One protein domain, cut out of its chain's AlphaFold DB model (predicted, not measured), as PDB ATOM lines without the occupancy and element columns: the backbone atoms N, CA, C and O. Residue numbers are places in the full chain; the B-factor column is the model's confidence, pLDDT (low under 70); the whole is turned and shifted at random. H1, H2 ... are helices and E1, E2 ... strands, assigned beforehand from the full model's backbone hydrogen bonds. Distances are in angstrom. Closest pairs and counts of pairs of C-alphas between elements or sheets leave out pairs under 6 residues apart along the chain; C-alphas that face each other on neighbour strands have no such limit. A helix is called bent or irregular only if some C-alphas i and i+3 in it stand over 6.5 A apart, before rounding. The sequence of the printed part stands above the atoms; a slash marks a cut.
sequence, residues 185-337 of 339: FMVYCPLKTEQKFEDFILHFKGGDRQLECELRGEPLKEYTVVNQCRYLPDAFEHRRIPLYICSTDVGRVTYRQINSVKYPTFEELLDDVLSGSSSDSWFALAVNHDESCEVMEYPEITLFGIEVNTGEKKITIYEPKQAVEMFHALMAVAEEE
ATOM      1  N   PHE A 185     121.617 101.348  98.198       60.09
ATOM      2  CA  PHE A 185     120.896 102.022  99.252       60.09
ATOM      3  C   PHE A 185     119.385 102.068  99.003       60.09
ATOM      4  O   PHE A 185     118.707 102.687  99.800       60.09
ATOM      5  N   MET A 186     118.835 101.450  97.947       68.94
ATOM      6  CA  MET A 186     117.384 101.409  97.693       68.94
ATOM      7  C   MET A 186     116.858  99.968  97.721       68.94
ATOM      8  O   MET A 186     117.299  99.112  96.952       68.94
ATOM      9  N   VAL A 187     115.867  99.702  98.574       67.06
ATOM     10  CA  VAL A 187     115.120  98.439  98.637       67.06
ATOM     11  C   VAL A 187     113.879  98.549  97.766       67.06
ATOM     12  O   VAL A 187     113.074  99.466  97.913       67.06
ATOM     13  N   TYR A 188     113.710  97.597  96.853       69.12
ATOM     14  CA  TYR A 188     112.510  97.499  96.026       69.12
ATOM     15  C   TYR A 188     111.416  96.754  96.784       69.12
ATOM     16  O   TYR A 188     111.610  95.595  97.153       69.12
ATOM     17  N   CYS A 189     110.259  97.392  96.943       67.19
ATOM     18  CA  CYS A 189     109.114  96.822  97.640       67.19
ATOM     19  C   CYS A 189     107.956  96.595  96.649       67.19
ATOM     20  O   CYS A 189     107.670  97.474  95.829       67.19
ATOM     21  N   PRO A 190     107.269  95.438  96.683       57.66
ATOM     22  CA  PRO A 190     106.049  95.240  95.904       57.66
ATOM     23  C   PRO A 190     105.008  96.313  96.259       57.66
ATOM     24  O   PRO A 190     104.764  96.597  97.432       57.66
ATOM     25  N   LEU A 191     104.398  96.933  95.245       53.19
ATOM     26  CA  LEU A 191     103.342  97.922  95.459       53.19
ATOM     27  C   LEU A 191     102.076  97.202  95.940       53.19
ATOM     28  O   LEU A 191     101.529  96.382  95.206       53.19
ATOM     29  N   LYS A 192     101.597  97.561  97.139       57.28
ATOM     30  CA  LYS A 192     100.377  97.035  97.782       57.28
ATOM     31  C   LYS A 192     100.433  95.577  98.254       57.28
ATOM     32  O   LYS A 192      99.485  94.823  98.040       57.28
ATOM     33  N   THR A 193     101.475  95.196  98.981       61.97
ATOM     34  CA  THR A 193     101.369  94.065  99.912       61.97
ATOM     35  C   THR A 193     101.120  94.590 101.319       61.97
ATOM     36  O   THR A 193     102.007  95.137 101.967       61.97
ATOM     37  N   GLU A 194      99.881  94.430 101.784       83.81
ATOM     38  CA  GLU A 194      99.649  94.261 103.213       83.81
ATOM     39  C   GLU A 194     100.323  92.943 103.604       83.81
ATOM     40  O   GLU A 194      99.994  91.886 103.061       83.81
ATOM     41  N   GLN A 195     101.329  93.014 104.465       88.31
ATOM     42  CA  GLN A 195     102.105  91.846 104.869       88.31
ATOM     43  C   GLN A 195     102.505  91.948 106.331       88.31
ATOM     44  O   GLN A 195     102.428  93.017 106.940       88.31
ATOM     45  N   LYS A 196     102.924  90.828 106.914       91.38
ATOM     46  CA  LYS A 196     103.398  90.828 108.293       91.38
ATOM     47  C   LYS A 196     104.649  91.684 108.417       91.38
ATOM     48  O   LYS A 196     105.480  91.717 107.509       91.38
ATOM     49  N   PHE A 197     104.771  92.376 109.548       91.00
ATOM     50  CA  PHE A 197     105.955  93.172 109.849       91.00
ATOM     51  C   PHE A 197     107.229  92.336 109.737       91.00
ATOM     52  O   PHE A 197     108.209  92.795 109.156       91.00
ATOM     53  N   GLU A 198     107.175  91.084 110.205       88.31
ATOM     54  CA  GLU A 198     108.316  90.171 110.154       88.31
ATOM     55  C   GLU A 198     108.800  89.892 108.727       88.31
ATOM     56  O   GLU A 198     109.998  89.920 108.467       88.31
ATOM     57  N   ASP A 199     107.877  89.725 107.778       86.69
ATOM     58  CA  ASP A 199     108.222  89.519 106.374       86.69
ATOM     59  C   ASP A 199     108.728  90.814 105.731       86.69
ATOM     60  O   ASP A 199     109.652  90.799 104.919       86.69
ATOM     61  N   PHE A 200     108.137  91.958 106.089       88.19
ATOM     62  CA  PHE A 200     108.528  93.251 105.537       88.19
ATOM     63  C   PHE A 200     109.947  93.640 105.945       88.19
ATOM     64  O   PHE A 200     110.760  93.962 105.078       88.19
ATOM     65  N   ILE A 201     110.258  93.596 107.240       86.88
ATOM     66  CA  ILE A 201     111.490  94.185 107.768       86.88
ATOM     67  C   ILE A 201     112.747  93.420 107.330       86.88
ATOM     68  O   ILE A 201     113.805  94.016 107.148       86.88
ATOM     69  N   LEU A 202     112.616  92.122 107.027       83.94
ATOM     70  CA  LEU A 202     113.701  91.278 106.512       83.94
ATOM     71  C   LEU A 202     114.230  91.696 105.128       83.94
ATOM     72  O   LEU A 202     115.264  91.189 104.690       83.94
ATOM     73  N   HIS A 203     113.559  92.618 104.434       78.25
ATOM     74  CA  HIS A 203     114.055  93.189 103.180       78.25
ATOM     75  C   HIS A 203     115.162  94.242 103.385       78.25
ATOM     76  O   HIS A 203     115.833  94.598 102.413       78.25
ATOM     77  N   PHE A 204     115.357  94.729 104.614       83.06
ATOM     78  CA  PHE A 204     116.279  95.815 104.962       83.06
ATOM     79  C   PHE A 204     117.500  95.301 105.730       83.06
ATOM     80  O   PHE A 204     117.451  94.267 106.406       83.06
ATOM     81  N   LYS A 205     118.627  96.019 105.648       75.19
ATOM     82  CA  LYS A 205     119.830  95.651 106.406       75.19
ATOM     83  C   LYS A 205     119.582  95.818 107.903       75.19
ATOM     84  O   LYS A 205     119.228  96.897 108.357       75.19
ATOM     85  N   GLY A 206     119.838  94.754 108.664       74.56
ATOM     86  CA  GLY A 206     119.651  94.744 110.120       74.56
ATOM     87  C   GLY A 206     118.204  94.533 110.567       74.56
ATOM     88  O   GLY A 206     117.941  94.554 111.766       74.56
ATOM     89  N   GLY A 207     117.277  94.290 109.634       78.75
ATOM     90  CA  GLY A 207     115.861  94.117 109.954       78.75
ATOM     91  C   GLY A 207     115.540  92.915 110.847       78.75
ATOM     92  O   GLY A 207     114.507  92.901 111.507       78.75
ATOM     93  N   ASP A 208     116.432  91.926 110.934       80.69
ATOM     94  CA  ASP A 208     116.322  90.800 111.864       80.69
ATOM     95  C   ASP A 208     116.318  91.244 113.334       80.69
ATOM     96  O   ASP A 208     115.645  90.622 114.155       80.69
ATOM     97  N   ARG A 209     116.989  92.355 113.660       79.88
ATOM     98  CA  ARG A 209     117.013  92.920 115.020       79.88
ATOM     99  C   ARG A 209     115.644  93.418 115.467       79.88
ATOM    100  O   ARG A 209     115.273  93.231 116.621       79.88
ATOM    101  N   GLN A 210     114.862  93.964 114.541       80.81
ATOM    102  CA  GLN A 210     113.520  94.478 114.825       80.81
ATOM    103  C   GLN A 210     112.505  93.394 115.167       80.81
ATOM    104  O   GLN A 210     111.470  93.677 115.765       80.81
ATOM    105  N   LEU A 211     112.788  92.137 114.818       81.19
ATOM    106  CA  LEU A 211     111.917  91.018 115.173       81.19
ATOM    107  C   LEU A 211     111.911  90.736 116.680       81.19
ATOM    108  O   LEU A 211     110.958  90.139 117.183       81.19
ATOM    109  N   GLU A 212     112.965  91.153 117.384       82.62
ATOM    110  CA  GLU A 212     113.104  91.025 118.836       82.62
ATOM    111  C   GLU A 212     112.591  92.266 119.588       82.62
ATOM    112  O   GLU A 212     112.450  92.228 120.810       82.62
ATOM    113  N   CYS A 213     112.284  93.351 118.869       83.25
ATOM    114  CA  CYS A 213     111.791  94.594 119.444       83.25
ATOM    115  C   CYS A 213     110.298  94.511 119.805       83.25
ATOM    116  O   CYS A 213     109.483  93.838 119.161       83.25
ATOM    117  N   GLU A 214     109.933  95.258 120.844       85.00
ATOM    118  CA  GLU A 214     108.561  95.387 121.321       85.00
ATOM    119  C   GLU A 214     108.129  96.850 121.289       85.00
ATOM    120  O   GLU A 214     108.845  97.739 121.755       85.00
ATOM    121  N   LEU A 215     106.913  97.093 120.807       84.75
ATOM    122  CA  LEU A 215     106.260  98.388 120.896       84.75
ATOM    123  C   LEU A 215     105.195  98.306 121.984       84.75
ATOM    124  O   LEU A 215     104.231  97.557 121.867       84.75
ATOM    125  N   ARG A 216     105.378  99.065 123.071       82.19
ATOM    126  CA  ARG A 216     104.471  99.068 124.242       82.19
ATOM    127  C   ARG A 216     104.278  97.695 124.893       82.19
ATOM    128  O   ARG A 216     103.205  97.390 125.404       82.19
ATOM    129  N   GLY A 217     105.336  96.887 124.898       82.38
ATOM    130  CA  GLY A 217     105.300  95.523 125.428       82.38
ATOM    131  C   GLY A 217     104.563  94.533 124.524       82.38
ATOM    132  O   GLY A 217     104.309  93.406 124.942       82.38
ATOM    133  N   GLU A 218     104.202  94.938 123.302       85.12
ATOM    134  CA  GLU A 218     103.672  94.043 122.283       85.12
ATOM    135  C   GLU A 218     104.748  93.708 121.242       85.12
ATOM    136  O   GLU A 218     105.446  94.612 120.770       85.12
ATOM    137  N   PRO A 219     104.880  92.435 120.829       87.81
ATOM    138  CA  PRO A 219     105.852  92.048 119.814       87.81
ATOM    139  C   PRO A 219     105.548  92.698 118.459       87.81
ATOM    140  O   PRO A 219     104.452  92.525 117.920       87.81
ATOM    141  N   LEU A 220     106.537  93.358 117.846       88.00
ATOM    142  CA  LEU A 220     106.356  94.005 116.537       88.00
ATOM    143  C   LEU A 220     105.953  93.029 115.424       88.00
ATOM    144  O   LEU A 220     105.227  93.403 114.511       88.00
ATOM    145  N   LYS A 221     106.330  91.750 115.517       88.69
ATOM    146  CA  LYS A 221     105.884  90.693 114.584       88.69
ATOM    147  C   LYS A 221     104.359  90.524 114.500       88.69
ATOM    148  O   LYS A 221     103.854  89.973 113.525       88.69
ATOM    149  N   GLU A 222     103.612  90.974 115.511       89.31
ATOM    150  CA  GLU A 222     102.145  90.957 115.479       89.31
ATOM    151  C   GLU A 222     101.565  92.062 114.587       89.31
ATOM    152  O   GLU A 222     100.403  91.968 114.181       89.31
ATOM    153  N   TYR A 223     102.372  93.071 114.253       94.06
ATOM    154  CA  TYR A 223     101.963  94.200 113.441       94.06
ATOM    155  C   TYR A 223     101.909  93.827 111.961       94.06
ATOM    156  O   TYR A 223     102.618  92.948 111.457       94.06
ATOM    157  N   THR A 224     101.037  94.527 111.249       95.00
ATOM    158  CA  THR A 224     100.904  94.419 109.799       95.00
ATOM    159  C   THR A 224     101.401  95.706 109.156       95.00
ATOM    160  O   THR A 224     101.085  96.802 109.621       95.00
ATOM    161  N   VAL A 225     102.186  95.574 108.089       92.25
ATOM    162  CA  VAL A 225     102.715  96.701 107.322       92.25
ATOM    163  C   VAL A 225     101.919  96.852 106.038       92.25
ATOM    164  O   VAL A 225     101.817  95.913 105.247       92.25
ATOM    165  N   VAL A 226     101.390  98.051 105.811       91.56
ATOM    166  CA  VAL A 226     100.808  98.462 104.531       91.56
ATOM    167  C   VAL A 226     101.795  99.392 103.844       91.56
ATOM    168  O   VAL A 226     101.869 100.580 104.150       91.56
ATOM    169  N   ASN A 227     102.565  98.845 102.906       84.62
ATOM    170  CA  ASN A 227     103.544  99.619 102.155       84.62
ATOM    171  C   ASN A 227     102.955 100.162 100.843       84.62
ATOM    172  O   ASN A 227     102.513  99.404  99.971       84.62
ATOM    173  N   GLN A 228     103.001 101.482 100.687       85.25
ATOM    174  CA  GLN A 228     102.569 102.187  99.480       85.25
ATOM    175  C   GLN A 228     103.753 102.716  98.658       85.25
ATOM    176  O   GLN A 228     103.559 103.195  97.543       85.25
ATOM    177  N   CYS A 229     104.982 102.582  99.162       78.06
ATOM    178  CA  CYS A 229     106.192 102.987  98.458       78.06
ATOM    179  C   CYS A 229     106.670 101.899  97.490       78.06
ATOM    180  O   CYS A 229     106.763 100.722  97.835       78.06
ATOM    181  N   ARG A 230     107.038 102.290  96.266       69.69
ATOM    182  CA  ARG A 230     107.652 101.374  95.283       69.69
ATOM    183  C   ARG A 230     109.088 100.998  95.659       69.69
ATOM    184  O   ARG A 230     109.579  99.923  95.315       69.69
ATOM    185  N   TYR A 231     109.768 101.923  96.313       76.88
ATOM    186  CA  TYR A 231     111.135 101.788  96.773       76.88
ATOM    187  C   TYR A 231     111.276 102.525  98.100       76.88
ATOM    188  O   TYR A 231     110.626 103.551  98.307       76.88
ATOM    189  N   LEU A 232     112.121 102.003  98.978       82.94
ATOM    190  CA  LEU A 232     112.477 102.639 100.239       82.94
ATOM    191  C   LEU A 232     114.001 102.692 100.359       82.94
ATOM    192  O   LEU A 232     114.663 101.700 100.049       82.94
ATOM    193  N   PRO A 233     114.578 103.829 100.767       80.25
ATOM    194  CA  PRO A 233     116.010 103.919 101.005       80.25
ATOM    195  C   PRO A 233     116.406 103.111 102.252       80.25
ATOM    196  O   PRO A 233     115.816 103.275 103.311       80.25
ATOM    197  N   ASP A 234     117.417 102.257 102.114       76.75
ATOM    198  CA  ASP A 234     118.139 101.540 103.177       76.75
ATOM    199  C   ASP A 234     119.399 102.285 103.642       76.75
ATOM    200  O   ASP A 234     120.011 101.929 104.645       76.75
ATOM    201  N   ALA A 235     119.830 103.291 102.878       71.12
ATOM    202  CA  ALA A 235     120.816 104.270 103.307       71.12
ATOM    203  C   ALA A 235     120.476 105.631 102.697       71.12
ATOM    204  O   ALA A 235     119.889 105.714 101.616       71.12
ATOM    205  N   PHE A 236     120.863 106.694 103.391       73.00
ATOM    206  CA  PHE A 236     120.472 108.056 103.051       73.00
ATOM    207  C   PHE A 236     121.696 108.918 102.744       73.00
ATOM    208  O   PHE A 236     122.789 108.675 103.259       73.00
ATOM    209  N   GLU A 237     121.507 109.926 101.892       67.44
ATOM    210  CA  GLU A 237     122.579 110.836 101.470       67.44
ATOM    211  C   GLU A 237     123.031 111.747 102.616       67.44
ATOM    212  O   GLU A 237     124.225 112.015 102.780       67.44
ATOM    213  N   HIS A 238     122.079 112.186 103.439       66.75
ATOM    214  CA  HIS A 238     122.331 113.107 104.537       66.75
ATOM    215  C   HIS A 238     122.800 112.403 105.802       66.75
ATOM    216  O   HIS A 238     122.449 111.262 106.118       66.75
ATOM    217  N   ARG A 239     123.615 113.126 106.572       63.62
ATOM    218  CA  ARG A 239     124.232 112.590 107.789       63.62
ATOM    219  C   ARG A 239     123.203 112.292 108.876       63.62
ATOM    220  O   ARG A 239     123.460 111.435 109.721       63.62
ATOM    221  N   ARG A 240     122.101 113.034 108.909       74.19
ATOM    222  CA  ARG A 240     120.945 112.818 109.779       74.19
ATOM    223  C   ARG A 240     119.703 113.148 108.975       74.19
ATOM    224  O   ARG A 240     119.743 114.079 108.183       74.19
ATOM    225  N   ILE A 241     118.643 112.395 109.206       83.50
ATOM    226  CA  ILE A 241     117.366 112.555 108.528       83.50
ATOM    227  C   ILE A 241     116.402 113.218 109.508       83.50
ATOM    228  O   ILE A 241     116.137 112.648 110.573       83.50
ATOM    229  N   PRO A 242     115.915 114.433 109.208       83.50
ATOM    230  CA  PRO A 242     114.868 115.055 109.992       83.50
ATOM    231  C   PRO A 242     113.583 114.232 109.893       83.50
ATOM    232  O   PRO A 242     113.156 113.837 108.804       83.50
ATOM    233  N   LEU A 243     112.973 113.993 111.052       88.94
ATOM    234  CA  LEU A 243     111.675 113.348 111.197       88.94
ATOM    235  C   LEU A 243     110.719 114.334 111.864       88.94
ATOM    236  O   LEU A 243     110.964 114.791 112.986       88.94
ATOM    237  N   TYR A 244     109.628 114.648 111.178       89.00
ATOM    238  CA  TYR A 244     108.565 115.498 111.698       89.00
ATOM    239  C   TYR A 244     107.418 114.627 112.184       89.00
ATOM    240  O   TYR A 244     106.766 113.960 111.385       89.00
ATOM    241  N   ILE A 245     107.201 114.610 113.494       89.38
ATOM    242  CA  ILE A 245     106.275 113.703 114.159       89.38
ATOM    243  C   ILE A 245     105.047 114.478 114.620       89.38
ATOM    244  O   ILE A 245     105.147 115.374 115.459       89.38
ATOM    245  N   CYS A 246     103.894 114.092 114.088       89.00
ATOM    246  CA  CYS A 246     102.577 114.543 114.507       89.00
ATOM    247  C   CYS A 246     101.904 113.414 115.285       89.00
ATOM    248  O   CYS A 246     101.710 112.329 114.743       89.00
ATOM    249  N   SER A 247     101.536 113.654 116.538       88.12
ATOM    250  CA  SER A 247     100.820 112.666 117.351       88.12
ATOM    251  C   SER A 247      99.409 113.140 117.645       88.12
ATOM    252  O   SER A 247      99.218 114.299 118.004       88.12
ATOM    253  N   THR A 248      98.436 112.246 117.511       78.56
ATOM    254  CA  THR A 248      97.020 112.525 117.770       78.56
ATOM    255  C   THR A 248      96.596 111.868 119.077       78.56
ATOM    256  O   THR A 248      96.472 110.646 119.136       78.56
ATOM    257  N   ASP A 249      96.325 112.672 120.105       72.50
ATOM    258  CA  ASP A 249      95.792 112.221 121.393       72.50
ATOM    259  C   ASP A 249      94.445 112.885 121.663       72.50
ATOM    260  O   ASP A 249      94.390 114.088 121.883       72.50
ATOM    261  N   VAL A 250      93.360 112.099 121.662       63.12
ATOM    262  CA  VAL A 250      91.994 112.478 122.093       63.12
ATOM    263  C   VAL A 250      91.651 113.960 121.846       63.12
ATOM    264  O   VAL A 250      91.404 114.727 122.778       63.12
ATOM    265  N   GLY A 251      91.635 114.351 120.569       61.88
ATOM    266  CA  GLY A 251      91.269 115.704 120.144       61.88
ATOM    267  C   GLY A 251      92.344 116.758 120.388       61.88
ATOM    268  O   GLY A 251      91.983 117.904 120.626       61.88
ATOM    269  N   ARG A 252      93.622 116.351 120.416       70.81
ATOM    270  CA  ARG A 252      94.777 117.233 120.288       70.81
ATOM    271  C   ARG A 252      95.839 116.675 119.365       70.81
ATOM    272  O   ARG A 252      96.178 115.491 119.459       70.81
ATOM    273  N   VAL A 253      96.401 117.538 118.525       78.19
ATOM    274  CA  VAL A 253      97.560 117.202 117.690       78.19
ATOM    275  C   VAL A 253      98.807 117.849 118.276       78.19
ATOM    276  O   VAL A 253      98.873 119.058 118.463       78.19
ATOM    277  N   THR A 254      99.819 117.040 118.578       82.81
ATOM    278  CA  THR A 254     101.126 117.532 119.032       82.81
ATOM    279  C   THR A 254     102.164 117.358 117.938       82.81
ATOM    280  O   THR A 254     102.172 116.346 117.238       82.81
ATOM    281  N   TYR A 255     103.051 118.341 117.809       83.44
ATOM    282  CA  TYR A 255     104.109 118.355 116.806       83.44
ATOM    283  C   TYR A 255     105.492 118.345 117.457       83.44
ATOM    284  O   TYR A 255     105.758 119.053 118.433       83.44
ATOM    285  N   ARG A 256     106.403 117.557 116.883       85.12
ATOM    286  CA  ARG A 256     107.812 117.530 117.270       85.12
ATOM    287  C   ARG A 256     108.698 117.220 116.073       85.12
ATOM    288  O   ARG A 256     108.452 116.271 115.343       85.12
ATOM    289  N   GLN A 257     109.808 117.940 115.958       84.44
ATOM    290  CA  GLN A 257     110.908 117.557 115.079       84.44
ATOM    291  C   GLN A 257     111.975 116.796 115.873       84.44
ATOM    292  O   GLN A 257     112.440 117.258 116.920       84.44
ATOM    293  N   ILE A 258     112.391 115.641 115.361       84.38
ATOM    294  CA  ILE A 258     113.598 114.936 115.803       84.38
ATOM    295  C   ILE A 258     114.544 114.750 114.617       84.38
ATOM    296  O   ILE A 258     114.175 114.950 113.465       84.38
ATOM    297  N   ASN A 259     115.787 114.388 114.909       80.81
ATOM    298  CA  ASN A 259     116.741 113.973 113.891       80.81
ATOM    299  C   ASN A 259     117.114 112.527 114.158       80.81
ATOM    300  O   ASN A 259     117.339 112.175 115.318       80.81
ATOM    301  N   SER A 260     117.246 111.750 113.088       79.19
ATOM    302  CA  SER A 260     117.699 110.373 113.182       79.19
ATOM    303  C   SER A 260     119.094 110.254 113.804       79.19
ATOM    304  O   SER A 260     119.871 111.225 113.903       79.19
ATOM    305  N   VAL A 261     119.483 109.017 114.107       70.94
ATOM    306  CA  VAL A 261     120.893 108.670 114.330       70.94
ATOM    307  C   VAL A 261     121.781 109.021 113.121       70.94
ATOM    308  O   VAL A 261     121.315 109.403 112.046       70.94
ATOM    309  N   LYS A 262     123.106 108.977 113.309       65.56
ATOM    310  CA  LYS A 262     124.075 109.393 112.283       65.56
ATOM    311  C   LYS A 262     124.203 108.321 111.188       65.56
ATOM    312  O   LYS A 262     124.718 107.255 111.493       65.56
ATOM    313  N   TYR A 263     123.908 108.688 109.938       69.88
ATOM    314  CA  TYR A 263     123.857 107.809 108.759       69.88
ATOM    315  C   TYR A 263     122.938 106.606 108.991       69.88
ATOM    316  O   TYR A 263     123.432 105.478 108.994       69.88
ATOM    317  N   PRO A 264     121.641 106.857 109.242       71.88
ATOM    318  CA  PRO A 264     120.735 105.800 109.655       71.88
ATOM    319  C   PRO A 264     120.567 104.763 108.537       71.88
ATOM    320  O   PRO A 264     120.605 105.104 107.351       71.88
ATOM    321  N   THR A 265     120.345 103.504 108.895       81.31
ATOM    322  CA  THR A 265     119.654 102.559 108.005       81.31
ATOM    323  C   THR A 265     118.148 102.837 108.012       81.31
ATOM    324  O   THR A 265     117.655 103.625 108.823       81.31
ATOM    325  N   PHE A 266     117.384 102.195 107.120       87.19
ATOM    326  CA  PHE A 266     115.919 102.258 107.222       87.19
ATOM    327  C   PHE A 266     115.429 101.741 108.578       87.19
ATOM    328  O   PHE A 266     114.506 102.299 109.163       87.19
ATOM    329  N   GLU A 267     116.067 100.684 109.076       86.94
ATOM    330  CA  GLU A 267     115.752 100.060 110.356       86.94
ATOM    331  C   GLU A 267     115.994 101.004 111.540       86.94
ATOM    332  O   GLU A 267     115.093 101.199 112.350       86.94
ATOM    333  N   GLU A 268     117.143 101.678 111.589       84.25
ATOM    334  CA  GLU A 268     117.439 102.661 112.638       84.25
ATOM    335  C   GLU A 268     116.495 103.876 112.572       84.25
ATOM    336  O   GLU A 268     116.085 104.414 113.599       84.25
ATOM    337  N   LEU A 269     116.105 104.303 111.364       89.31
ATOM    338  CA  LEU A 269     115.106 105.361 111.194       89.31
ATOM    339  C   LEU A 269     113.728 104.906 111.689       89.31
ATOM    340  O   LEU A 269     113.010 105.681 112.320       89.31
ATOM    341  N   LEU A 270     113.354 103.656 111.415       90.44
ATOM    342  CA  LEU A 270     112.102 103.083 111.887       90.44
ATOM    343  C   LEU A 270     112.059 103.031 113.419       90.44
ATOM    344  O   LEU A 270     111.027 103.378 113.980       90.44
ATOM    345  N   ASP A 271     113.158 102.703 114.098       88.19
ATOM    346  CA  ASP A 271     113.255 102.792 115.564       88.19
ATOM    347  C   ASP A 271     112.980 104.202 116.096       88.19
ATOM    348  O   ASP A 271     112.213 104.388 117.051       88.19
ATOM    349  N   ASP A 272     113.573 105.213 115.461       88.19
ATOM    350  CA  ASP A 272     113.346 106.617 115.812       88.19
ATOM    351  C   ASP A 272     111.863 107.006 115.613       88.19
ATOM    352  O   ASP A 272     111.300 107.763 116.407       88.19
ATOM    353  N   VAL A 273     111.191 106.444 114.600       91.25
ATOM    354  CA  VAL A 273     109.745 106.622 114.383       91.25
ATOM    355  C   VAL A 273     108.917 105.879 115.431       91.25
ATOM    356  O   VAL A 273     107.988 106.462 115.990       91.25
ATOM    357  N   LEU A 274     109.234 104.614 115.714       90.31
ATOM    358  CA  LEU A 274     108.492 103.762 116.647       90.31
ATOM    359  C   LEU A 274     108.571 104.281 118.090       90.31
ATOM    360  O   LEU A 274     107.609 104.174 118.847       90.31
ATOM    361  N   SER A 275     109.699 104.890 118.456       85.94
ATOM    362  CA  SER A 275     109.912 105.553 119.749       85.94
ATOM    363  C   SER A 275     109.475 107.024 119.772       85.94
ATOM    364  O   SER A 275     109.537 107.685 120.813       85.94
ATOM    365  N   GLY A 276     109.023 107.545 118.630       78.81
ATOM    366  CA  GLY A 276     108.760 108.959 118.409       78.81
ATOM    367  C   GLY A 276     107.568 109.530 119.176       78.81
ATOM    368  O   GLY A 276     107.499 110.749 119.359       78.81
ATOM    369  N   SER A 277     106.653 108.678 119.652       83.50
ATOM    370  CA  SER A 277     105.443 109.100 120.359       83.50
ATOM    371  C   SER A 277     104.944 108.097 121.404       83.50
ATOM    372  O   SER A 277     105.141 106.886 121.299       83.50
ATOM    373  N   SER A 278     104.241 108.619 122.414       82.38
ATOM    374  CA  SER A 278     103.475 107.845 123.398       82.38
ATOM    375  C   SER A 278     101.967 107.795 123.105       82.38
ATOM    376  O   SER A 278     101.233 107.186 123.880       82.38
ATOM    377  N   SER A 279     101.505 108.402 122.009       85.31
ATOM    378  CA  SER A 279     100.093 108.472 121.589       85.31
ATOM    379  C   SER A 279      99.651 107.222 120.835       85.31
ATOM    380  O   SER A 279     100.466 106.618 120.149       85.31
ATOM    381  N   ASP A 280      98.395 106.788 120.924       86.94
ATOM    382  CA  ASP A 280      97.939 105.535 120.276       86.94
ATOM    383  C   ASP A 280      98.058 105.544 118.741       86.94
ATOM    384  O   ASP A 280      98.111 104.485 118.105       86.94
ATOM    385  N   SER A 281      98.135 106.737 118.150       90.25
ATOM    386  CA  SER A 281      98.485 106.912 116.751       90.25
ATOM    387  C   SER A 281      99.319 108.168 116.526       90.25
ATOM    388  O   SER A 281      99.091 109.215 117.142       90.25
ATOM    389  N   TRP A 282     100.305 108.044 115.644       93.44
ATOM    390  CA  TRP A 282     101.140 109.148 115.202       93.44
ATOM    391  C   TRP A 282     101.617 108.932 113.773       93.44
ATOM    392  O   TRP A 282     101.617 107.820 113.242       93.44
ATOM    393  N   PHE A 283     102.060 110.026 113.174       94.62
ATOM    394  CA  PHE A 283     102.617 110.078 111.843       94.62
ATOM    395  C   PHE A 283     103.987 110.748 111.870       94.62
ATOM    396  O   PHE A 283     104.158 111.782 112.508       94.62
ATOM    397  N   ALA A 284     104.951 110.173 111.160       95.06
ATOM    398  CA  ALA A 284     106.283 110.717 110.974       95.06
ATOM    399  C   ALA A 284     106.550 110.983 109.486       95.06
ATOM    400  O   ALA A 284     106.473 110.070 108.664       95.06
ATOM    401  N   LEU A 285     106.912 112.220 109.147       93.56
ATOM    402  CA  LEU A 285     107.384 112.608 107.820       93.56
ATOM    403  C   LEU A 285     108.916 112.597 107.794       93.56
ATOM    404  O   LEU A 285     109.543 113.340 108.552       93.56
ATOM    405  N   ALA A 286     109.513 111.788 106.917       92.06
ATOM    406  CA  ALA A 286     110.960 111.741 106.717       92.06
ATOM    407  C   ALA A 286     111.366 112.569 105.492       92.06
ATOM    408  O   ALA A 286     110.827 112.372 104.398       92.06
ATOM    409  N   VAL A 287     112.340 113.465 105.653       87.25
ATOM    410  CA  VAL A 287     112.798 114.370 104.584       87.25
ATOM    411  C   VAL A 287     114.283 114.196 104.276       87.25
ATOM    412  O   VAL A 287     115.107 114.032 105.170       87.25
ATOM    413  N   ASN A 288     114.642 114.256 102.997       82.12
ATOM    414  CA  ASN A 288     116.019 114.195 102.520       82.12
ATOM    415  C   ASN A 288     116.668 115.581 102.635       82.12
ATOM    416  O   ASN A 288     116.768 116.305 101.646       82.12
ATOM    417  N   HIS A 289     117.042 115.982 103.852       74.38
ATOM    418  CA  HIS A 289     117.675 117.277 104.103       74.38
ATOM    419  C   HIS A 289     118.612 117.223 105.324       74.38
ATOM    420  O   HIS A 289     118.422 116.383 106.196       74.38
ATOM    421  N   ASP A 290     119.612 118.109 105.415       62.41
ATOM    422  CA  ASP A 290     120.575 118.129 106.538       62.41
ATOM    423  C   ASP A 290     120.074 118.906 107.779       62.41
ATOM    424  O   ASP A 290     120.584 118.716 108.885       62.41
ATOM    425  N   GLU A 291     119.085 119.788 107.605       64.38
ATOM    426  CA  GLU A 291     118.557 120.710 108.628       64.38
ATOM    427  C   GLU A 291     117.022 120.848 108.557       64.38
ATOM    428  O   GLU A 291     116.385 120.279 107.668       64.38
ATOM    429  N   SER A 292     116.423 121.617 109.480       63.19
ATOM    430  CA  SER A 292     115.020 122.048 109.389       63.19
ATOM    431  C   SER A 292     114.769 122.755 108.057       63.19
ATOM    432  O   SER A 292     115.491 123.690 107.718       63.19
ATOM    433  N   CYS A 293     113.748 122.319 107.335       67.50
ATOM    434  CA  CYS A 293     113.389 122.810 106.008       67.50
ATOM    435  C   CYS A 293     112.038 123.530 106.046       67.50
ATOM    436  O   CYS A 293     111.195 123.253 106.907       67.50
ATOM    437  N   GLU A 294     111.843 124.475 105.128       70.56
ATOM    438  CA  GLU A 294     110.584 125.211 105.031       70.56
ATOM    439  C   GLU A 294     109.462 124.292 104.529       70.56
ATOM    440  O   GLU A 294     109.678 123.430 103.678       70.56
ATOM    441  N   VAL A 295     108.232 124.511 105.009       70.50
ATOM    442  CA  VAL A 295     107.046 123.707 104.639       70.50
ATOM    443  C   VAL A 295     106.848 123.634 103.118       70.50
ATOM    444  O   VAL A 295     106.418 122.617 102.576       70.50
ATOM    445  N   MET A 296     107.221 124.699 102.403       69.44
ATOM    446  CA  MET A 296     107.122 124.779 100.943       69.44
ATOM    447  C   MET A 296     108.062 123.811 100.208       69.44
ATOM    448  O   MET A 296     107.792 123.477  99.056       69.44
ATOM    449  N   GLU A 297     109.138 123.353 100.850       75.25
ATOM    450  CA  GLU A 297     110.136 122.454 100.260       75.25
ATOM    451  C   GLU A 297     109.733 120.978 100.375       75.25
ATOM    452  O   GLU A 297     110.205 120.145  99.597       75.25
ATOM    453  N   TYR A 298     108.819 120.635 101.293       78.25
ATOM    454  CA  TYR A 298     108.431 119.250 101.589       78.25
ATOM    455  C   TYR A 298     108.033 118.421 100.357       78.25
ATOM    456  O   TYR A 298     108.469 117.271 100.277       78.25
ATOM    457  N   PRO A 299     107.278 118.941  99.366       77.38
ATOM    458  CA  PRO A 299     106.927 118.172  98.171       77.38
ATOM    459  C   PRO A 299     108.129 117.677  97.353       77.38
ATOM    460  O   PRO A 299     108.000 116.680  96.643       77.38
ATOM    461  N   GLU A 300     109.269 118.367  97.423       77.44
ATOM    462  CA  GLU A 300     110.461 118.055  96.628       77.44
ATOM    463  C   GLU A 300     111.455 117.171  97.387       77.44
ATOM    464  O   GLU A 300     112.142 116.355  96.772       77.44
ATOM    465  N   ILE A 301     111.509 117.307  98.714       82.50
ATOM    466  CA  ILE A 301     112.533 116.669  99.557       82.50
ATOM    467  C   ILE A 301     112.010 115.489 100.382       82.50
ATOM    468  O   ILE A 301     112.804 114.781 100.996       82.50
ATOM    469  N   THR A 302     110.696 115.255 100.444       88.38
ATOM    470  CA  THR A 302     110.136 114.150 101.243       88.38
ATOM    471  C   THR A 302     110.552 112.789 100.690       88.38
ATOM    472  O   THR A 302     110.398 112.506  99.503       88.38
ATOM    473  N   LEU A 303     111.022 111.916 101.582       88.75
ATOM    474  CA  LEU A 303     111.404 110.539 101.273       88.75
ATOM    475  C   LEU A 303     110.202 109.597 101.336       88.75
ATOM    476  O   LEU A 303     109.978 108.814 100.416       88.75
ATOM    477  N   PHE A 304     109.450 109.660 102.435       93.06
ATOM    478  CA  PHE A 304     108.244 108.878 102.707       93.06
ATOM    479  C   PHE A 304     107.600 109.364 104.014       93.06
ATOM    480  O   PHE A 304     108.188 110.146 104.766       93.06
ATOM    481  N   GLY A 305     106.395 108.872 104.297       95.06
ATOM    482  CA  GLY A 305     105.726 109.041 105.586       95.06
ATOM    483  C   GLY A 305     105.450 107.698 106.247       95.06
ATOM    484  O   GLY A 305     105.163 106.732 105.547       95.06
ATOM    485  N   ILE A 306     105.510 107.629 107.574       96.19
ATOM    486  CA  ILE A 306     105.166 106.431 108.344       96.19
ATOM    487  C   ILE A 306     104.097 106.791 109.366       96.19
ATOM    488  O   ILE A 306     104.312 107.631 110.230       96.19
ATOM    489  N   GLU A 307     102.952 106.132 109.281       95.56
ATOM    490  CA  GLU A 307     101.907 106.160 110.297       95.56
ATOM    491  C   GLU A 307     101.985 104.895 111.138       95.56
ATOM    492  O   GLU A 307     102.095 103.787 110.602       95.56
ATOM    493  N   VAL A 308     101.879 105.057 112.450       94.62
ATOM    494  CA  VAL A 308     101.801 103.953 113.398       94.62
ATOM    495  C   VAL A 308     100.468 104.044 114.124       94.62
ATOM    496  O   VAL A 308     100.080 105.105 114.615       94.62
ATOM    497  N   ASN A 309      99.760 102.921 114.186       92.62
ATOM    498  CA  ASN A 309      98.532 102.763 114.948       92.62
ATOM    499  C   ASN A 309      98.660 101.516 115.824       92.62
ATOM    500  O   ASN A 309      98.628 100.381 115.336       92.62
ATOM    501  N   THR A 310      98.821 101.726 117.129       91.06
ATOM    502  CA  THR A 310      99.010 100.623 118.078       91.06
ATOM    503  C   THR A 310      97.707  99.888 118.367       91.06
ATOM    504  O   THR A 310      97.729  98.689 118.617       91.06
ATOM    505  N   GLY A 311      96.557 100.567 118.276       88.50
ATOM    506  CA  GLY A 311      95.243  99.944 118.473       88.50
ATOM    507  C   GLY A 311      94.897  98.919 117.388       88.50
ATOM    508  O   GLY A 311      94.359  97.855 117.686       88.50
ATOM    509  N   GLU A 312      95.249  99.212 116.135       91.75
ATOM    510  CA  GLU A 312      95.061  98.311 114.990       91.75
ATOM    511  C   GLU A 312      96.251  97.372 114.748       91.75
ATOM    512  O   GLU A 312      96.175  96.507 113.874       91.75
ATOM    513  N   LYS A 313      97.353  97.534 115.495       94.31
ATOM    514  CA  LYS A 313      98.642  96.865 115.242       94.31
ATOM    515  C   LYS A 313      99.081  97.026 113.788       94.31
ATOM    516  O   LYS A 313      99.378  96.059 113.080       94.31
ATOM    517  N   LYS A 314      99.079  98.270 113.316       94.88
ATOM    518  CA  LYS A 314      99.268  98.589 111.905       94.88
ATOM    519  C   LYS A 314     100.289  99.697 111.715       94.88
ATOM    520  O   LYS A 314     100.253 100.712 112.405       94.88
ATOM    521  N   ILE A 315     101.181  99.486 110.754       94.69
ATOM    522  CA  ILE A 315     102.148 100.479 110.292       94.69
ATOM    523  C   ILE A 315     101.863 100.734 108.815       94.69
ATOM    524  O   ILE A 315     101.888  99.806 108.004       94.69
ATOM    525  N   THR A 316     101.590 101.981 108.451       94.19
ATOM    526  CA  THR A 316     101.342 102.364 107.058       94.19
ATOM    527  C   THR A 316     102.484 103.238 106.567       94.19
ATOM    528  O   THR A 316     102.820 104.235 107.199       94.19
ATOM    529  N   ILE A 317     103.075 102.879 105.429       93.62
ATOM    530  CA  ILE A 317     104.157 103.645 104.808       93.62
ATOM    531  C   ILE A 317     103.618 104.291 103.536       93.62
ATOM    532  O   ILE A 317     103.181 103.588 102.622       93.62
ATOM    533  N   TYR A 318     103.660 105.616 103.489       91.88
ATOM    534  CA  TYR A 318     103.092 106.459 102.444       91.88
ATOM    535  C   TYR A 318     104.167 106.960 101.482       91.88
ATOM    536  O   TYR A 318     105.251 107.378 101.897       91.88
ATOM    537  N   GLU A 319     103.830 106.983 100.190       89.25
ATOM    538  CA  GLU A 319     104.666 107.622  99.171       89.25
ATOM    539  C   GLU A 319     104.783 109.143  99.416       89.25
ATOM    540  O   GLU A 319     103.864 109.730  99.995       89.25
ATOM    541  N   PRO A 320     105.856 109.815  98.945       88.56
ATOM    542  CA  PRO A 320     106.163 111.205  99.296       88.56
ATOM    543  C   PRO A 320     104.991 112.174  99.181       88.56
ATOM    544  O   PRO A 320     104.711 112.941 100.096       88.56
ATOM    545  N   LYS A 321     104.260 112.117  98.065       87.31
ATOM    546  CA  LYS A 321     103.148 113.033  97.822       87.31
ATOM    547  C   LYS A 321     102.023 112.851  98.846       87.31
ATOM    548  O   LYS A 321     101.540 113.835  99.395       87.31
ATOM    549  N   GLN A 322     101.630 111.605  99.105       88.56
ATOM    550  CA  GLN A 322     100.572 111.289 100.068       88.56
ATOM    551  C   GLN A 322     101.016 111.605 101.497       88.56
ATOM    552  O   GLN A 322     100.233 112.125 102.285       88.56
ATOM    553  N   ALA A 323     102.288 111.351 101.806       92.69
ATOM    554  CA  ALA A 323     102.886 111.679 103.089       92.69
ATOM    555  C   ALA A 323     102.815 113.187 103.384       92.69
ATOM    556  O   ALA A 323     102.398 113.571 104.472       92.69
ATOM    557  N   VAL A 324     103.153 114.037 102.407       87.25
ATOM    558  CA  VAL A 324     103.059 115.502 102.540       87.25
ATOM    559  C   VAL A 324     101.609 115.963 102.686       87.25
ATOM    560  O   VAL A 324     101.313 116.783 103.552       87.25
ATOM    561  N   GLU A 325     100.691 115.428 101.873       89.00
ATOM    562  CA  GLU A 325      99.259 115.746 101.972       89.00
ATOM    563  C   GLU A 325      98.708 115.415 103.368       89.00
ATOM    564  O   GLU A 325      98.011 116.233 103.969       89.00
ATOM    565  N   MET A 326      99.068 114.250 103.911       88.00
ATOM    566  CA  MET A 326      98.633 113.829 105.240       88.00
ATOM    567  C   MET A 326      99.291 114.645 106.357       88.00
ATOM    568  O   MET A 326      98.611 115.045 107.300       88.00
ATOM    569  N   PHE A 327     100.584 114.954 106.229       87.44
ATOM    570  CA  PHE A 327     101.296 115.808 107.176       87.44
ATOM    571  C   PHE A 327     100.646 117.191 107.295       87.44
ATOM    572  O   PHE A 327     100.346 117.646 108.396       87.44
ATOM    573  N   HIS A 328     100.367 117.845 106.162       84.88
ATOM    574  CA  HIS A 328      99.724 119.160 106.155       84.88
ATOM    575  C   HIS A 328      98.314 119.121 106.745       84.88
ATOM    576  O   HIS A 328      97.931 120.046 107.455       84.88
ATOM    577  N   ALA A 329      97.552 118.054 106.488       85.94
ATOM    578  CA  ALA A 329      96.230 117.891 107.080       85.94
ATOM    579  C   ALA A 329      96.296 117.800 108.616       85.94
ATOM    580  O   ALA A 329      95.482 118.420 109.292       85.94
ATOM    581  N   LEU A 330      97.277 117.077 109.165       84.19
ATOM    582  CA  LEU A 330      97.478 116.975 110.615       84.19
ATOM    583  C   LEU A 330      97.942 118.301 111.229       84.19
ATOM    584  O   LEU A 330      97.457 118.683 112.290       84.19
ATOM    585  N   MET A 331      98.842 119.018 110.553       79.94
ATOM    586  CA  MET A 331      99.327 120.322 111.016       79.94
ATOM    587  C   MET A 331      98.226 121.386 111.039       79.94
ATOM    588  O   MET A 331      98.147 122.139 112.001       79.94
ATOM    589  N   ALA A 332      97.338 121.414 110.040       79.06
ATOM    590  CA  ALA A 332      96.222 122.361 110.015       79.06
ATOM    591  C   ALA A 332      95.285 122.196 111.228       79.06
ATOM    592  O   ALA A 332      94.830 123.183 111.793       79.06
ATOM    593  N   VAL A 333      95.044 120.955 111.669       74.38
ATOM    594  CA  VAL A 333      94.249 120.681 112.881       74.38
ATOM    595  C   VAL A 333      94.975 121.158 114.141       74.38
ATOM    596  O   VAL A 333      94.335 121.669 115.051       74.38
ATOM    597  N   ALA A 334      96.304 121.021 114.194       65.19
ATOM    598  CA  ALA A 334      97.098 121.515 115.319       65.19
ATOM    599  C   ALA A 334      97.029 123.049 115.445       65.19
ATOM    600  O   ALA A 334      96.906 123.567 116.551       65.19
ATOM    601  N   GLU A 335      97.081 123.769 114.319       62.56
ATOM    602  CA  GLU A 335      97.014 125.237 114.286       62.56
ATOM    603  C   GLU A 335      95.627 125.772 114.691       62.56
ATOM    604  O   GLU A 335      95.549 126.773 115.397       62.56
ATOM    605  N   GLU A 336      94.536 125.086 114.322       60.84
ATOM    606  CA  GLU A 336      93.165 125.455 114.721       60.84
ATOM    607  C   GLU A 336      92.894 125.301 116.233       60.84
ATOM    608  O   GLU A 336      91.939 125.882 116.747       60.84
ATOM    609  N   GLU A 337      93.704 124.525 116.958       55.22
ATOM    610  CA  GLU A 337      93.568 124.319 118.408       55.22
ATOM    611  C   GLU A 337      94.413 125.286 119.259       55.22
ATOM    612  O   GLU A 337      94.224 125.346 120.480       55.22
TER     613      GLU A 337
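What this domain is: This is residues 185 to 337 of the 339 residues of an uncharacterized protein of Clostridium sp. AF27-2AA (UniProt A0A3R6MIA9). A twisted sheet of seven strands runs through the middle of this domain, with the long helix H5 slanting over one face and H3 and the short H1 over the opposite face. The short H4 touches the part of H5 from residues 320 to 324, and a separate ribbon of two short strands, E1 and E4, comes near H3 and E8 with E4. The printed part has 153 residues with five named helices and nine named strands, in the order E1 E2 H1 H2 E3 E4 E5 E6 H3 E7 H4 E8 E9 H5, and its class is mixed, helices and strands. The large sheet runs E2 E3 E9 E8 E7 E5 E6 and is mixed, with E3 and E9 parallel, while E1 and E4 are antiparallel. The whole is compact, with a radius of gyration of the C-alphas of 14.5 A and spans of 40 by 35 by 28 A.

How they stand to each other: Start at E1, residues 186 to 188, the antiparallel neighbour of E4, residues 231 to 233, with N 187 and O 232 2.8 A apart. Next comes E2, residues 194 to 196, an edge strand of the large sheet and antiparallel to E3, residues 224 to 227, with N 195 and O 225 3.0 A apart. H1, residues 197 to 201, is on this sheet over E3, at a height of 8.8 A. H2, residues 207 to 210, is not on it; H1 and H2 only just touch, with 3 pairs of C-alphas within 8 A, and only at the corner by their link, the closest C-alphas being those of Ile 201 and Gly 207, 4.9 A. E3 is parallel to E9, residues 314 to 318, at 7 degrees, with N 226 and O 315 2.9 A apart. E5, residues 242 to 249, and E6, residues 252 to 259, form a hairpin, with N 245 and O 256 at 2.8 A; E6 is the other edge strand. H3, residues 266 to 274, is on the same face as H1, and its closest C-alpha pair with E7, residues 281 to 287, is Val 273 and Ala 284, 6.4 A. E6, H3 and E7 make a split strand-helix-strand unit, two strands running the same way with E5 between them in the sheet, its crossover right-handed. E7 is antiparallel to E5, with N 246 and O 283 at 2.8 A, and to E8, residues 302 to 309, with N 284 and O 306 at 2.8 A. E8 and E9 form a hairpin, with N 307 and O 316 at 2.8 A. H5, residues 320 to 336, is on the opposite face from H1 and H3, at a height of 8.3 A; it runs slantwise to the strands, at 48 degrees to E6 on the local plane. Its residues 320 to 324 alone touch H4, residues 295 to 301, at a shallow tilt of 15 degrees, opposite ways, with the C-alphas of Pro 299 and Lys 321 closest at 6.4 A. H4 is irregular, with C-alphas 296 and 299 7.2 A apart. Every O i to N i+4 pair is within hydrogen-bond range in H1 and H3, 12 of 13 are in H5 and 1 of 3 in H4, which has 3 of 4 O i to N i+3 pairs within range; H2 is too short for an O i to N i+4 pair.

Where its parts are: Find C-alpha 186 at (117.384, 101.409, 97.693), where E1 begins. Find C-alpha 242 at (114.868, 115.055, 109.992); from there E5 runs 22.4 A to C-alpha 249, and E6 runs 23.1 A from C-alpha 252 to C-alpha 259. H3 measures 12.1 A, E7 20.2 A, E8 21.3 A and E9 12.9 A. H5 runs 24.7 A and ends at C-alpha 336, (93.165, 125.455, 114.721).

The domain as a whole: The two C-alphas farthest apart are those of Asp 208 and Glu 336, 41.8 A. The printed part has no cut. The link from H2 to E3, residues 211 to 223, is long; in it residues 214 to 215 pair with residues 218 to 219, antiparallel. The mean pLDDT of the printed part is 81.5, and 26 residues are under 70, among them 185 to 193, 290 to 293 and 334 to 337.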